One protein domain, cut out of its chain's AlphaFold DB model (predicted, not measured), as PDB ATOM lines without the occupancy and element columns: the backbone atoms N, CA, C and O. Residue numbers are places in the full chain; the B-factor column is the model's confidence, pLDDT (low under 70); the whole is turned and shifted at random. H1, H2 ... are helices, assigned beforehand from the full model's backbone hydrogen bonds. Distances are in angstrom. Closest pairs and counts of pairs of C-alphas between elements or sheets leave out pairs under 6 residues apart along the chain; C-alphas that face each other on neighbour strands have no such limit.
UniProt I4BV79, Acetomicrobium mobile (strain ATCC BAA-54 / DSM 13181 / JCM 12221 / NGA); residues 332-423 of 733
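This is residues 332 to 423 of the 733 residues of a protein of Acetomicrobium mobile (strain ATCC BAA-54 / DSM 13181 / JCM 12221 / NGA) (UniProt I4BV79). A helical hairpin, H1 and H2, makes one end of an elongated model; a long link leads to the other end, H3 with H4 set crosswise near it. The printed part has 92 residues with four named helices, H1 to H4 in order, all helix. It is only just loose, close to extended: radius of gyration of the C-alphas 18.1 A, spans 53 by 31 by 21 A.

Start at H1, residues 332 to 347, which touches H2, residues 351 to 362, with residues 341 to 345 alone; the closest C-alphas, Ala 345 and Leu 354, are 6.2 A apart. They run opposite ways at a shallow tilt of 21 degrees. H3, residues 375 to 391, and H4, residues 400 to 410, are close but not clearly touching; their closest C-alphas, His 386 and Phe 410, are 6.3 A apart. Their tilt, 71 degrees, is only just about perpendicular. Every O i to N i+4 pair is within hydrogen-bond range in H2 and H4, 8 of 12 in H1, 11 of 13 in H3.

Find C-alpha 332 at (23.165, -43.871, -42.628); H1 runs 23.1 A, H3 25.0 A. H4 ends at C-alpha 410, (19.811, -53.180, -52.046).

The printed part has no cut; 29 residues are under pLDDT 70, among them 366 to 379.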
ATOM      1  N   ASP A 332      22.230 -44.986 -42.441       66.50
ATOM      2  CA  ASP A 332      23.165 -43.871 -42.628       66.50
ATOM      3  C   ASP A 332      22.632 -42.552 -42.028       66.50
ATOM      4  O   ASP A 332      23.421 -41.748 -41.524       66.50
ATOM      5  N   GLU A 333      21.307 -42.360 -41.983       64.56
ATOM      6  CA  GLU A 333      20.666 -41.195 -41.344       64.56
ATOM      7  C   GLU A 333      20.635 -41.310 -39.809       64.56
ATOM      8  O   GLU A 333      20.827 -40.329 -39.086       64.56
ATOM      9  N   THR A 334      20.445 -42.528 -39.295       62.03
ATOM     10  CA  THR A 334      20.402 -42.795 -37.843       62.03
ATOM     11  C   THR A 334      21.786 -42.869 -37.185       62.03
ATOM     12  O   THR A 334      21.937 -42.501 -36.017       62.03
ATOM     13  N   LYS A 335      22.794 -43.331 -37.940       57.56
ATOM     14  CA  LYS A 335      24.177 -43.570 -37.504       57.56
ATOM     15  C   LYS A 335      24.892 -42.283 -37.124       57.56
ATOM     16  O   LYS A 335      25.538 -42.237 -36.084       57.56
ATOM     17  N   ARG A 336      24.803 -41.268 -37.987       56.25
ATOM     18  CA  ARG A 336      25.513 -39.996 -37.805       56.25
ATOM     19  C   ARG A 336      24.953 -39.249 -36.603       56.25
ATOM     20  O   ARG A 336      25.655 -38.997 -35.637       56.25
ATOM     21  N   SER A 337      23.644 -39.044 -36.587       60.19
ATOM     22  CA  SER A 337      22.974 -38.196 -35.604       60.19
ATOM     23  C   SER A 337      23.111 -38.657 -34.149       60.19
ATOM     24  O   SER A 337      23.297 -37.833 -33.262       60.19
ATOM     25  N   THR A 338      23.048 -39.957 -33.864       62.91
ATOM     26  CA  THR A 338      22.933 -40.437 -32.476       62.91
ATOM     27  C   THR A 338      24.201 -40.226 -31.642       62.91
ATOM     28  O   THR A 338      24.150 -39.615 -30.572       62.91
ATOM     29  N   GLU A 339      25.337 -40.747 -32.106       65.75
ATOM     30  CA  GLU A 339      26.602 -40.666 -31.367       65.75
ATOM     31  C   GLU A 339      27.215 -39.268 -31.483       65.75
ATOM     32  O   GLU A 339      27.746 -38.744 -30.503       65.75
ATOM     33  N   GLU A 340      27.074 -38.630 -32.651       73.94
ATOM     34  CA  GLU A 340      27.652 -37.314 -32.907       73.94
ATOM     35  C   GLU A 340      26.978 -36.232 -32.059       73.94
ATOM     36  O   GLU A 340      27.667 -35.440 -31.420       73.94
ATOM     37  N   ILE A 341      25.644 -36.232 -31.958       72.88
ATOM     38  CA  ILE A 341      24.913 -35.255 -31.134       72.88
ATOM     39  C   ILE A 341      25.216 -35.451 -29.651       72.88
ATOM     40  O   ILE A 341      25.387 -34.468 -28.928       72.88
ATOM     41  N   ALA A 342      25.296 -36.700 -29.184       70.06
ATOM     42  CA  ALA A 342      25.644 -36.979 -27.797       70.06
ATOM     43  C   ALA A 342      27.056 -36.476 -27.465       70.06
ATOM     44  O   ALA A 342      27.263 -35.901 -26.396       70.06
ATOM     45  N   GLU A 343      28.013 -36.649 -28.376       75.31
ATOM     46  CA  GLU A 343      29.385 -36.183 -28.187       75.31
ATOM     47  C   GLU A 343      29.495 -34.654 -28.265       75.31
ATOM     48  O   GLU A 343      30.085 -34.038 -27.377       75.31
ATOM     49  N   ILE A 344      28.832 -34.020 -29.241       77.69
ATOM     50  CA  ILE A 344      28.712 -32.555 -29.328       77.69
ATOM     51  C   ILE A 344      28.138 -31.996 -28.023       77.69
ATOM     52  O   ILE A 344      28.685 -31.050 -27.452       77.69
ATOM     53  N   ALA A 345      27.061 -32.598 -27.514       75.75
ATOM     54  CA  ALA A 345      26.413 -32.164 -26.282       75.75
ATOM     55  C   ALA A 345      27.302 -32.332 -25.042       75.75
ATOM     56  O   ALA A 345      27.264 -31.482 -24.154       75.75
ATOM     57  N   LYS A 346      28.119 -33.390 -24.978       73.94
ATOM     58  CA  LYS A 346      29.074 -33.615 -23.880       73.94
ATOM     59  C   LYS A 346      30.246 -32.636 -23.900       73.94
ATOM     60  O   LYS A 346      30.682 -32.209 -22.835       73.94
ATOM     61  N   GLN A 347      30.768 -32.310 -25.082       79.19
ATOM     62  CA  GLN A 347      31.950 -31.453 -25.222       79.19
ATOM     63  C   GLN A 347      31.629 -29.954 -25.153       79.19
ATOM     64  O   GLN A 347      32.506 -29.152 -24.828       79.19
ATOM     65  N   SER A 348      30.382 -29.570 -25.432       80.56
ATOM     66  CA  SER A 348      29.953 -28.171 -25.390       80.56
ATOM     67  C   SER A 348      29.968 -27.623 -23.961       80.56
ATOM     68  O   SER A 348      29.347 -28.181 -23.055       80.56
ATOM     69  N   LYS A 349      30.637 -26.487 -23.742       82.75
ATOM     70  CA  LYS A 349      30.815 -25.879 -22.410       82.75
ATOM     71  C   LYS A 349      29.581 -25.127 -21.941       82.75
ATOM     72  O   LYS A 349      29.387 -24.927 -20.744       82.75
ATOM     73  N   ASN A 350      28.779 -24.637 -22.879       81.25
ATOM     74  CA  ASN A 350      27.559 -23.896 -22.601       81.25
ATOM     75  C   ASN A 350      26.540 -24.074 -23.733       81.25
ATOM     76  O   ASN A 350      26.830 -24.624 -24.792       81.25
ATOM     77  N   LEU A 351      25.325 -23.587 -23.489       79.75
ATOM     78  CA  LEU A 351      24.203 -23.713 -24.412       79.75
ATOM     79  C   LEU A 351      24.413 -22.982 -25.748       79.75
ATOM     80  O   LEU A 351      23.935 -23.455 -26.774       79.75
ATOM     81  N   SER A 352      25.108 -21.840 -25.742       82.38
ATOM     82  CA  SER A 352      25.369 -21.072 -26.964       82.38
ATOM     83  C   SER A 352      26.302 -21.842 -27.896       82.38
ATOM     84  O   SER A 352      25.993 -21.993 -29.073       82.38
ATOM     85  N   GLU A 353      27.394 -22.379 -27.349       84.50
ATOM     86  CA  GLU A 353      28.347 -23.224 -28.079       84.50
ATOM     87  C   GLU A 353      27.665 -24.491 -28.611       84.50
ATOM     88  O   GLU A 353      27.815 -24.828 -29.781       84.50
ATOM     89  N   LEU A 354      26.830 -25.139 -27.790       83.56
ATOM     90  CA  LEU A 354      26.063 -26.311 -28.210       83.56
ATOM     91  C   LEU A 354      25.166 -26.014 -29.418       83.56
ATOM     92  O   LEU A 354      25.193 -26.743 -30.408       83.56
ATOM     93  N   LYS A 355      24.374 -24.937 -29.349       80.50
ATOM     94  CA  LYS A 355      23.474 -24.528 -30.439       80.50
ATOM     95  C   LYS A 355      24.246 -24.186 -31.714       80.50
ATOM     96  O   LYS A 355      23.801 -24.550 -32.800       80.50
ATOM     97  N   GLU A 356      25.392 -23.521 -31.589       82.69
ATOM     98  CA  GLU A 356      26.257 -23.185 -32.722       82.69
ATOM     99  C   GLU A 356      26.819 -24.446 -33.395       82.69
ATOM    100  O   GLU A 356      26.654 -24.614 -34.605       82.69
ATOM    101  N   ILE A 357      27.406 -25.368 -32.623       81.31
ATOM    102  CA  ILE A 357      27.985 -26.608 -33.161       81.31
ATOM    103  C   ILE A 357      26.899 -27.484 -33.787       81.31
ATOM    104  O   ILE A 357      27.095 -27.976 -34.897       81.31
ATOM    105  N   LEU A 358      25.741 -27.644 -33.138       76.62
ATOM    106  CA  LEU A 358      24.616 -28.400 -33.701       76.62
ATOM    107  C   LEU A 358      24.070 -27.752 -34.979       76.62
ATOM    108  O   LEU A 358      23.758 -28.458 -35.935       76.62
ATOM    109  N   GLY A 359      24.005 -26.420 -35.035       70.44
ATOM    110  CA  GLY A 359      23.603 -25.693 -36.239       70.44
ATOM    111  C   GLY A 359      24.575 -25.891 -37.405       70.44
ATOM    112  O   GLY A 359      24.144 -26.087 -38.542       70.44
ATOM    113  N   LEU A 360      25.885 -25.881 -37.142       75.81
ATOM    114  CA  LEU A 360      26.904 -26.180 -38.153       75.81
ATOM    115  C   LEU A 360      26.891 -27.663 -38.555       75.81
ATOM    116  O   LEU A 360      27.062 -27.982 -39.733       75.81
ATOM    117  N   TYR A 361      26.648 -28.562 -37.603       74.06
ATOM    118  CA  TYR A 361      26.506 -29.998 -37.826       74.06
ATOM    119  C   TYR A 361      25.311 -30.325 -38.731       74.06
ATOM    120  O   TYR A 361      25.487 -31.013 -39.734       74.06
ATOM    121  N   GLY A 362      24.130 -29.757 -38.466       63.78
ATOM    122  CA  GLY A 362      22.946 -29.915 -39.320       63.78
ATOM    123  C   GLY A 362      23.152 -29.411 -40.753       63.78
ATOM    124  O   GLY A 362      22.609 -29.971 -41.698       63.78
ATOM    125  N   GLN A 363      24.017 -28.409 -40.941       65.81
ATOM    126  CA  GLN A 363      24.427 -27.913 -42.263       65.81
ATOM    127  C   GLN A 363      25.499 -28.784 -42.945       65.81
ATOM    128  O   GLN A 363      25.969 -28.428 -44.028       65.81
ATOM    129  N   GLY A 364      25.944 -29.874 -42.313       67.19
ATOM    130  CA  GLY A 364      27.033 -30.722 -42.801       67.19
ATOM    131  C   GLY A 364      28.410 -30.047 -42.777       67.19
ATOM    132  O   GLY A 364      29.298 -30.452 -43.523       67.19
ATOM    133  N   LYS A 365      28.594 -28.996 -41.965       71.25
ATOM    134  CA  LYS A 365      29.850 -28.222 -41.868       71.25
ATOM    135  C   LYS A 365      30.780 -28.692 -40.752       71.25
ATOM    136  O   LYS A 365      31.925 -28.250 -40.702       71.25
ATOM    137  N   VAL A 366      30.297 -29.550 -39.857       68.56
ATOM    138  CA  VAL A 366      31.075 -30.125 -38.754       68.56
ATOM    139  C   VAL A 366      31.178 -31.625 -38.965       68.56
ATOM    140  O   VAL A 366      30.176 -32.294 -39.197       68.56
ATOM    141  N   MET A 367      32.400 -32.134 -38.855       65.69
ATOM    142  CA  MET A 367      32.713 -33.558 -38.823       65.69
ATOM    143  C   MET A 367      33.338 -33.860 -37.464       65.69
ATOM    144  O   MET A 367      34.212 -33.116 -37.019       65.69
ATOM    145  N   ILE A 368      32.907 -34.935 -36.807       66.56
ATOM    146  CA  ILE A 368      33.493 -35.357 -35.532       66.56
ATOM    147  C   ILE A 368      34.577 -36.395 -35.813       66.56
ATOM    148  O   ILE A 368      34.300 -37.492 -36.297       66.56
ATOM    149  N   GLU A 369      35.827 -36.042 -35.519       62.25
ATOM    150  CA  GLU A 369      36.955 -36.968 -35.624       62.25
ATOM    151  C   GLU A 369      36.930 -38.004 -34.490       62.25
ATOM    152  O   GLU A 369      36.602 -37.697 -33.346       62.25
ATOM    153  N   GLY A 370      37.316 -39.248 -34.791       56.03
ATOM    154  CA  GLY A 370      37.534 -40.286 -33.775       56.03
ATOM    155  C   GLY A 370      36.307 -41.109 -33.366       56.03
ATOM    156  O   GLY A 370      36.458 -42.048 -32.581       56.03
ATOM    157  N   LEU A 371      35.120 -40.848 -33.921       57.84
ATOM    158  CA  LEU A 371      33.998 -41.780 -33.785       57.84
ATOM    159  C   LEU A 371      34.292 -43.078 -34.545       57.84
ATOM    160  O   LEU A 371      34.835 -43.065 -35.655       57.84
ATOM    161  N   ARG A 372      33.968 -44.222 -33.926       52.59
ATOM    162  CA  ARG A 372      34.196 -45.545 -34.523       52.59
ATOM    163  C   ARG A 372      33.536 -45.582 -35.894       52.59
ATOM    164  O   ARG A 372      32.336 -45.356 -36.025       52.59
ATOM    165  N   ASN A 373      34.311 -45.913 -36.923       52.03
ATOM    166  CA  ASN A 373      33.768 -46.036 -38.262       52.03
ATOM    167  C   ASN A 373      32.933 -47.322 -38.361       52.03
ATOM    168  O   ASN A 373      33.403 -48.361 -38.816       52.03
ATOM    169  N   TYR A 374      31.670 -47.262 -37.937       55.38
ATOM    170  CA  TYR A 374      30.726 -48.367 -38.089       55.38
ATOM    171  C   TYR A 374      30.384 -48.647 -39.563       55.38
ATOM    172  O   TYR A 374      29.538 -49.494 -39.818       55.38
ATOM    173  N   SER A 375      30.991 -47.959 -40.551       59.38
ATOM    174  CA  SER A 375      30.740 -48.215 -41.982       59.38
ATOM    175  C   SER A 375      30.894 -49.692 -42.309       59.38
ATOM    176  O   SER A 375      30.003 -50.248 -42.929       59.38
ATOM    177  N   TYR A 376      31.928 -50.336 -41.766       61.91
ATOM    178  CA  TYR A 376      32.171 -51.759 -41.957       61.91
ATOM    179  C   TYR A 376      31.064 -52.648 -41.365       61.91
ATOM    180  O   TYR A 376      30.597 -53.572 -42.022       61.91
ATOM    181  N   LEU A 377      30.599 -52.364 -40.138       62.59
ATOM    182  CA  LEU A 377      29.503 -53.128 -39.527       62.59
ATOM    183  C   LEU A 377      28.207 -52.952 -40.328       62.59
ATOM    184  O   LEU A 377      27.531 -53.932 -40.610       62.59
ATOM    185  N   TYR A 378      27.880 -51.724 -40.730       66.31
ATOM    186  CA  TYR A 378      26.680 -51.442 -41.517       66.31
ATOM    187  C   TYR A 378      26.759 -51.997 -42.944       66.31
ATOM    188  O   TYR A 378      25.742 -52.443 -43.464       66.31
ATOM    189  N   GLU A 379      27.936 -52.006 -43.570       69.88
ATOM    190  CA  GLU A 379      28.186 -52.696 -44.840       69.88
ATOM    191  C   GLU A 379      27.923 -54.191 -44.696       69.88
ATOM    192  O   GLU A 379      27.097 -54.724 -45.430       69.88
ATOM    193  N   LYS A 380      28.499 -54.834 -43.678       71.25
ATOM    194  CA  LYS A 380      28.259 -56.253 -43.411       71.25
ATOM    195  C   LYS A 380      26.785 -56.557 -43.115       71.25
ATOM    196  O   LYS A 380      26.229 -57.502 -43.660       71.25
ATOM    197  N   MET A 381      26.113 -55.724 -42.317       72.50
ATOM    198  CA  MET A 381      24.669 -55.862 -42.082       72.50
ATOM    199  C   MET A 381      23.855 -55.672 -43.370       72.50
ATOM    200  O   MET A 381      22.803 -56.287 -43.525       72.50
ATOM    201  N   ARG A 382      24.286 -54.794 -44.288       75.94
ATOM    202  CA  ARG A 382      23.646 -54.644 -45.605       75.94
ATOM    203  C   ARG A 382      23.834 -55.900 -46.458       75.94
ATOM    204  O   ARG A 382      22.869 -56.315 -47.092       75.94
ATOM    205  N   GLU A 383      25.014 -56.512 -46.437       77.12
ATOM    206  CA  GLU A 383      25.288 -57.780 -47.128       77.12
ATOM    207  C   GLU A 383      24.396 -58.914 -46.597       77.12
ATOM    208  O   GLU A 383      23.673 -59.528 -47.374       77.12
ATOM    209  N   GLU A 384      24.343 -59.124 -45.278       76.94
ATOM    210  CA  GLU A 384      23.501 -60.164 -44.651       76.94
ATOM    211  C   GLU A 384      22.006 -59.979 -44.976       76.94
ATOM    212  O   GLU A 384      21.278 -60.933 -45.255       76.94
ATOM    213  N   ARG A 385      21.531 -58.729 -45.004       84.06
ATOM    214  CA  ARG A 385      20.149 -58.395 -45.385       84.06
ATOM    215  C   ARG A 385      19.871 -58.633 -46.866       84.06
ATOM    216  O   ARG A 385      18.733 -58.944 -47.215       84.06
ATOM    217  N   HIS A 386      20.873 -58.490 -47.732       80.19
ATOM    218  CA  HIS A 386      20.713 -58.747 -49.160       80.19
ATOM    219  C   HIS A 386      20.316 -60.205 -49.423       80.19
ATOM    220  O   HIS A 386      19.423 -60.448 -50.239       80.19
ATOM    221  N   ASP A 387      20.882 -61.152 -48.672       75.50
ATOM    222  CA  ASP A 387      20.553 -62.575 -48.790       75.50
ATOM    223  C   ASP A 387      19.079 -62.853 -48.464       75.50
ATOM    224  O   ASP A 387      18.394 -63.503 -49.257       75.50
ATOM    225  N   LEU A 388      18.555 -62.304 -47.360       80.88
ATOM    226  CA  LEU A 388      17.129 -62.399 -47.006       80.88
ATOM    227  C   LEU A 388      16.257 -61.827 -48.126       80.88
ATOM    228  O   LEU A 388      15.340 -62.479 -48.627       80.88
ATOM    229  N   ILE A 389      16.562 -60.601 -48.541       82.50
ATOM    230  CA  ILE A 389      15.809 -59.859 -49.553       82.50
ATOM    231  C   ILE A 389      15.769 -60.610 -50.889       82.50
ATOM    232  O   ILE A 389      14.738 -60.597 -51.561       82.50
ATOM    233  N   SER A 390      16.861 -61.276 -51.275       75.31
ATOM    234  CA  SER A 390      16.954 -62.026 -52.534       75.31
ATOM    235  C   SER A 390      15.958 -63.189 -52.628       75.31
ATOM    236  O   SER A 390      15.595 -63.608 -53.729       75.31
ATOM    237  N   LYS A 391      15.483 -63.683 -51.479       75.88
ATOM    238  CA  LYS A 391      14.565 -64.821 -51.364       75.88
ATOM    239  C   LYS A 391      13.101 -64.407 -51.186       75.88
ATOM    240  O   LYS A 391      12.199 -65.234 -51.322       75.88
ATOM    241  N   VAL A 392      12.841 -63.131 -50.910       84.12
ATOM    242  CA  VAL A 392      11.485 -62.585 -50.781       84.12
ATOM    243  C   VAL A 392      10.848 -62.440 -52.163       84.12
ATOM    244  O   VAL A 392      11.402 -61.801 -53.058       84.12
ATOM    245  N   LYS A 393       9.635 -62.980 -52.335       81.44
ATOM    246  CA  LYS A 393       8.915 -62.908 -53.620       81.44
ATOM    247  C   LYS A 393       8.129 -61.614 -53.793       81.44
ATOM    248  O   LYS A 393       7.909 -61.184 -54.925       81.44
ATOM    249  N   HIS A 394       7.687 -61.006 -52.692       89.56
ATOM    250  CA  HIS A 394       6.875 -59.791 -52.719       89.56
ATOM    251  C   HIS A 394       7.119 -58.920 -51.486       89.56
ATOM    252  O   HIS A 394       7.085 -59.407 -50.355       89.56
ATOM    253  N   PHE A 395       7.330 -57.625 -51.704       91.06
ATOM    254  CA  PHE A 395       7.572 -56.644 -50.645       91.06
ATOM    255  C   PHE A 395       6.281 -55.907 -50.278       91.06
ATOM    256  O   PHE A 395       5.441 -55.619 -51.135       91.06
ATOM    257  N   LEU A 396       6.137 -55.576 -48.999       95.62
ATOM    258  CA  LEU A 396       4.995 -54.874 -48.417       95.62
ATOM    259  C   LEU A 396       5.473 -53.603 -47.692       95.62
ATOM    260  O   LEU A 396       5.331 -53.502 -46.477       95.62
ATOM    261  N   PRO A 397       6.119 -52.657 -48.401       92.50
ATOM    262  CA  PRO A 397       6.583 -51.412 -47.795       92.50
ATOM    263  C   PRO A 397       5.394 -50.558 -47.341       92.50
ATOM    264  O   PRO A 397       4.333 -50.561 -47.971       92.50
ATOM    265  N   ASN A 398       5.594 -49.780 -46.283       94.19
ATOM    266  CA  ASN A 398       4.624 -48.827 -45.752       94.19
ATOM    267  C   ASN A 398       4.378 -47.642 -46.693       94.19
ATOM    268  O   ASN A 398       3.395 -46.920 -46.534       94.19
ATOM    269  N   SER A 399       5.263 -47.406 -47.656       86.12
ATOM    270  CA  SER A 399       5.196 -46.264 -48.567       86.12
ATOM    271  C   SER A 399       5.958 -46.529 -49.862       86.12
ATOM    272  O   SER A 399       6.724 -47.495 -49.979       86.12
ATOM    273  N   TYR A 400       5.780 -45.653 -50.847       82.81
ATOM    274  CA  TYR A 400       6.608 -45.673 -52.051       82.81
ATOM    275  C   TYR A 400       8.048 -45.242 -51.743       82.81
ATOM    276  O   TYR A 400       8.985 -45.855 -52.259       82.81
ATOM    277  N   ALA A 401       8.236 -44.258 -50.863       80.88
ATOM    278  CA  ALA A 401       9.536 -43.771 -50.416       80.88
ATOM    279  C   ALA A 401      10.357 -44.862 -49.713       80.88
ATOM    280  O   ALA A 401      11.537 -45.013 -50.014       80.88
ATOM    281  N   GLU A 402       9.743 -45.695 -48.867       85.56
ATOM    282  CA  GLU A 402      10.431 -46.831 -48.240       85.56
ATOM    283  C   GLU A 402      10.889 -47.842 -49.299       85.56
ATOM    284  O   GLU A 402      12.040 -48.283 -49.295       85.56
ATOM    285  N   MET A 403      10.019 -48.175 -50.263       84.12
ATOM    286  CA  MET A 403      10.406 -49.051 -51.374       84.12
ATOM    287  C   MET A 403      11.557 -48.460 -52.186       84.12
ATOM    288  O   MET A 403      12.419 -49.188 -52.685       84.12
ATOM    289  N   HIS A 404      11.556 -47.143 -52.363       75.44
ATOM    290  CA  HIS A 404      12.607 -46.453 -53.078       75.44
ATOM    291  C   HIS A 404      13.946 -46.530 -52.333       75.44
ATOM    292  O   HIS A 404      14.955 -46.869 -52.954       75.44
ATOM    293  N   GLU A 405      13.963 -46.294 -51.020       77.50
ATOM    294  CA  GLU A 405      15.166 -46.470 -50.197       77.50
ATOM    295  C   GLU A 405      15.699 -47.900 -50.287       77.50
ATOM    296  O   GLU A 405      16.875 -48.102 -50.583       77.50
ATOM    297  N   LEU A 406      14.823 -48.902 -50.182       78.19
ATOM    298  CA  LEU A 406      15.204 -50.306 -50.348       78.19
ATOM    299  C   LEU A 406      15.800 -50.598 -51.731       78.19
ATOM    300  O   LEU A 406      16.772 -51.344 -51.854       78.19
ATOM    301  N   ARG A 407      15.239 -50.021 -52.797       77.06
ATOM    302  CA  ARG A 407      15.781 -50.174 -54.157       77.06
ATOM    303  C   ARG A 407      17.155 -49.548 -54.300       77.06
ATOM    304  O   ARG A 407      18.015 -50.161 -54.929       77.06
ATOM    305  N   ARG A 408      17.347 -48.357 -53.735       73.81
ATOM    306  CA  ARG A 408      18.629 -47.650 -53.733       73.81
ATOM    307  C   ARG A 408      19.684 -48.446 -52.965       73.81
ATOM    308  O   ARG A 408      20.782 -48.630 -53.479       73.81
ATOM    309  N   ASP A 409      19.328 -48.954 -51.789       75.38
ATOM    310  CA  ASP A 409      20.292 -49.525 -50.845       75.38
ATOM    311  C   ASP A 409      20.595 -51.009 -51.117       75.38
ATOM    312  O   ASP A 409      21.679 -51.479 -50.777       75.38
ATOM    313  N   PHE A 410      19.680 -51.736 -51.777       75.31
ATOM    314  CA  PHE A 410      19.811 -53.180 -52.046       75.31
ATOM    315  C   PHE A 410      19.640 -53.585 -53.523       75.31
ATOM    316  O   PHE A 410      19.646 -54.774 -53.841       75.31
ATOM    317  N   GLY A 411      19.459 -52.640 -54.452       66.69
ATOM    318  CA  GLY A 411      19.396 -52.930 -55.892       66.69
ATOM    319  C   GLY A 411      18.118 -53.639 -56.380       66.69
ATOM    320  O   GLY A 411      18.144 -54.359 -57.378       66.69
ATOM    321  N   LEU A 412      16.976 -53.438 -55.711       67.00
ATOM    322  CA  LEU A 412      15.724 -54.214 -55.876       67.00
ATOM    323  C   LEU A 412      14.797 -53.777 -57.018       67.00
ATOM    324  O   LEU A 412      13.567 -53.782 -56.906       67.00
ATOM    325  N   PHE A 413      15.365 -53.382 -58.153       56.41
ATOM    326  CA  PHE A 413      14.619 -52.719 -59.230       56.41
ATOM    327  C   PHE A 413      13.542 -53.587 -59.902       56.41
ATOM    328  O   PHE A 413      12.619 -53.049 -60.509       56.41
ATOM    329  N   ARG A 414      13.647 -54.920 -59.810       59.78
ATOM    330  CA  ARG A 414      12.684 -55.880 -60.389       59.78
ATOM    331  C   ARG A 414      11.776 -56.545 -59.356       59.78
ATOM    332  O   ARG A 414      10.946 -57.366 -59.731       59.78
ATOM    333  N   SER A 415      11.929 -56.205 -58.080       71.25
ATOM    334  CA  SER A 415      11.158 -56.830 -57.016       71.25
ATOM    335  C   SER A 415       9.702 -56.370 -57.055       71.25
ATOM    336  O   SER A 415       9.417 -55.169 -57.135       71.25
ATOM    337  N   ALA A 416       8.786 -57.337 -57.002       82.00
ATOM    338  CA  ALA A 416       7.359 -57.073 -56.903       82.00
ATOM    339  C   ALA A 416       7.036 -56.509 -55.516       82.00
ATOM    340  O   ALA A 416       7.580 -56.963 -54.510       82.00
ATOM    341  N   TYR A 417       6.161 -55.510 -55.456       87.38
ATOM    342  CA  TYR A 417       5.760 -54.912 -54.190       87.38
ATOM    343  C   TYR A 417       4.302 -54.458 -54.215       87.38
ATOM    344  O   TYR A 417       3.667 -54.315 -55.265       87.38
ATOM    345  N   THR A 418       3.724 -54.279 -53.039       89.69
ATOM    346  CA  THR A 418       2.428 -53.631 -52.845       89.69
ATOM    347  C   THR A 418       2.547 -52.765 -51.613       89.69
ATOM    348  O   THR A 418       2.878 -53.273 -50.552       89.69
ATOM    349  N   VAL A 419       2.306 -51.466 -51.766       89.88
ATOM    350  CA  VAL A 419       2.340 -50.550 -50.628       89.88
ATOM    351  C   VAL A 419       1.208 -50.918 -49.674       89.88
ATOM    352  O   VAL A 419       0.034 -50.927 -50.059       89.88
ATOM    353  N   VAL A 420       1.571 -51.248 -48.440       95.44
ATOM    354  CA  VAL A 420       0.646 -51.506 -47.339       95.44
ATOM    355  C   VAL A 420       0.862 -50.386 -46.341       95.44
ATOM    356  O   VAL A 420       1.775 -50.495 -45.532       95.44
ATOM    357  N   PRO A 421       0.087 -49.291 -46.399       91.75
ATOM    358  CA  PRO A 421       0.330 -48.188 -45.495       91.75
ATOM    359  C   PRO A 421       0.182 -48.646 -44.046       91.75
ATOM    360  O   PRO A 421      -0.699 -49.452 -43.726       91.75
ATOM    361  N   ASN A 422       1.029 -48.109 -43.173       92.88
ATOM    362  CA  ASN A 422       0.848 -48.304 -41.747       92.88
ATOM    363  C   ASN A 422      -0.447 -47.613 -41.300       92.88
ATOM    364  O   ASN A 422      -0.979 -46.732 -41.985       92.88
ATOM    365  N   ALA A 423      -0.968 -48.034 -40.158       94.81
ATOM    366  CA  ALA A 423      -2.324 -47.710 -39.759       94.81
ATOM    367  C   ALA A 423      -2.442 -47.376 -38.274       94.81
ATOM    368  O   ALA A 423      -1.524 -47.593 -37.489       94.81
TER     369      ALA A 423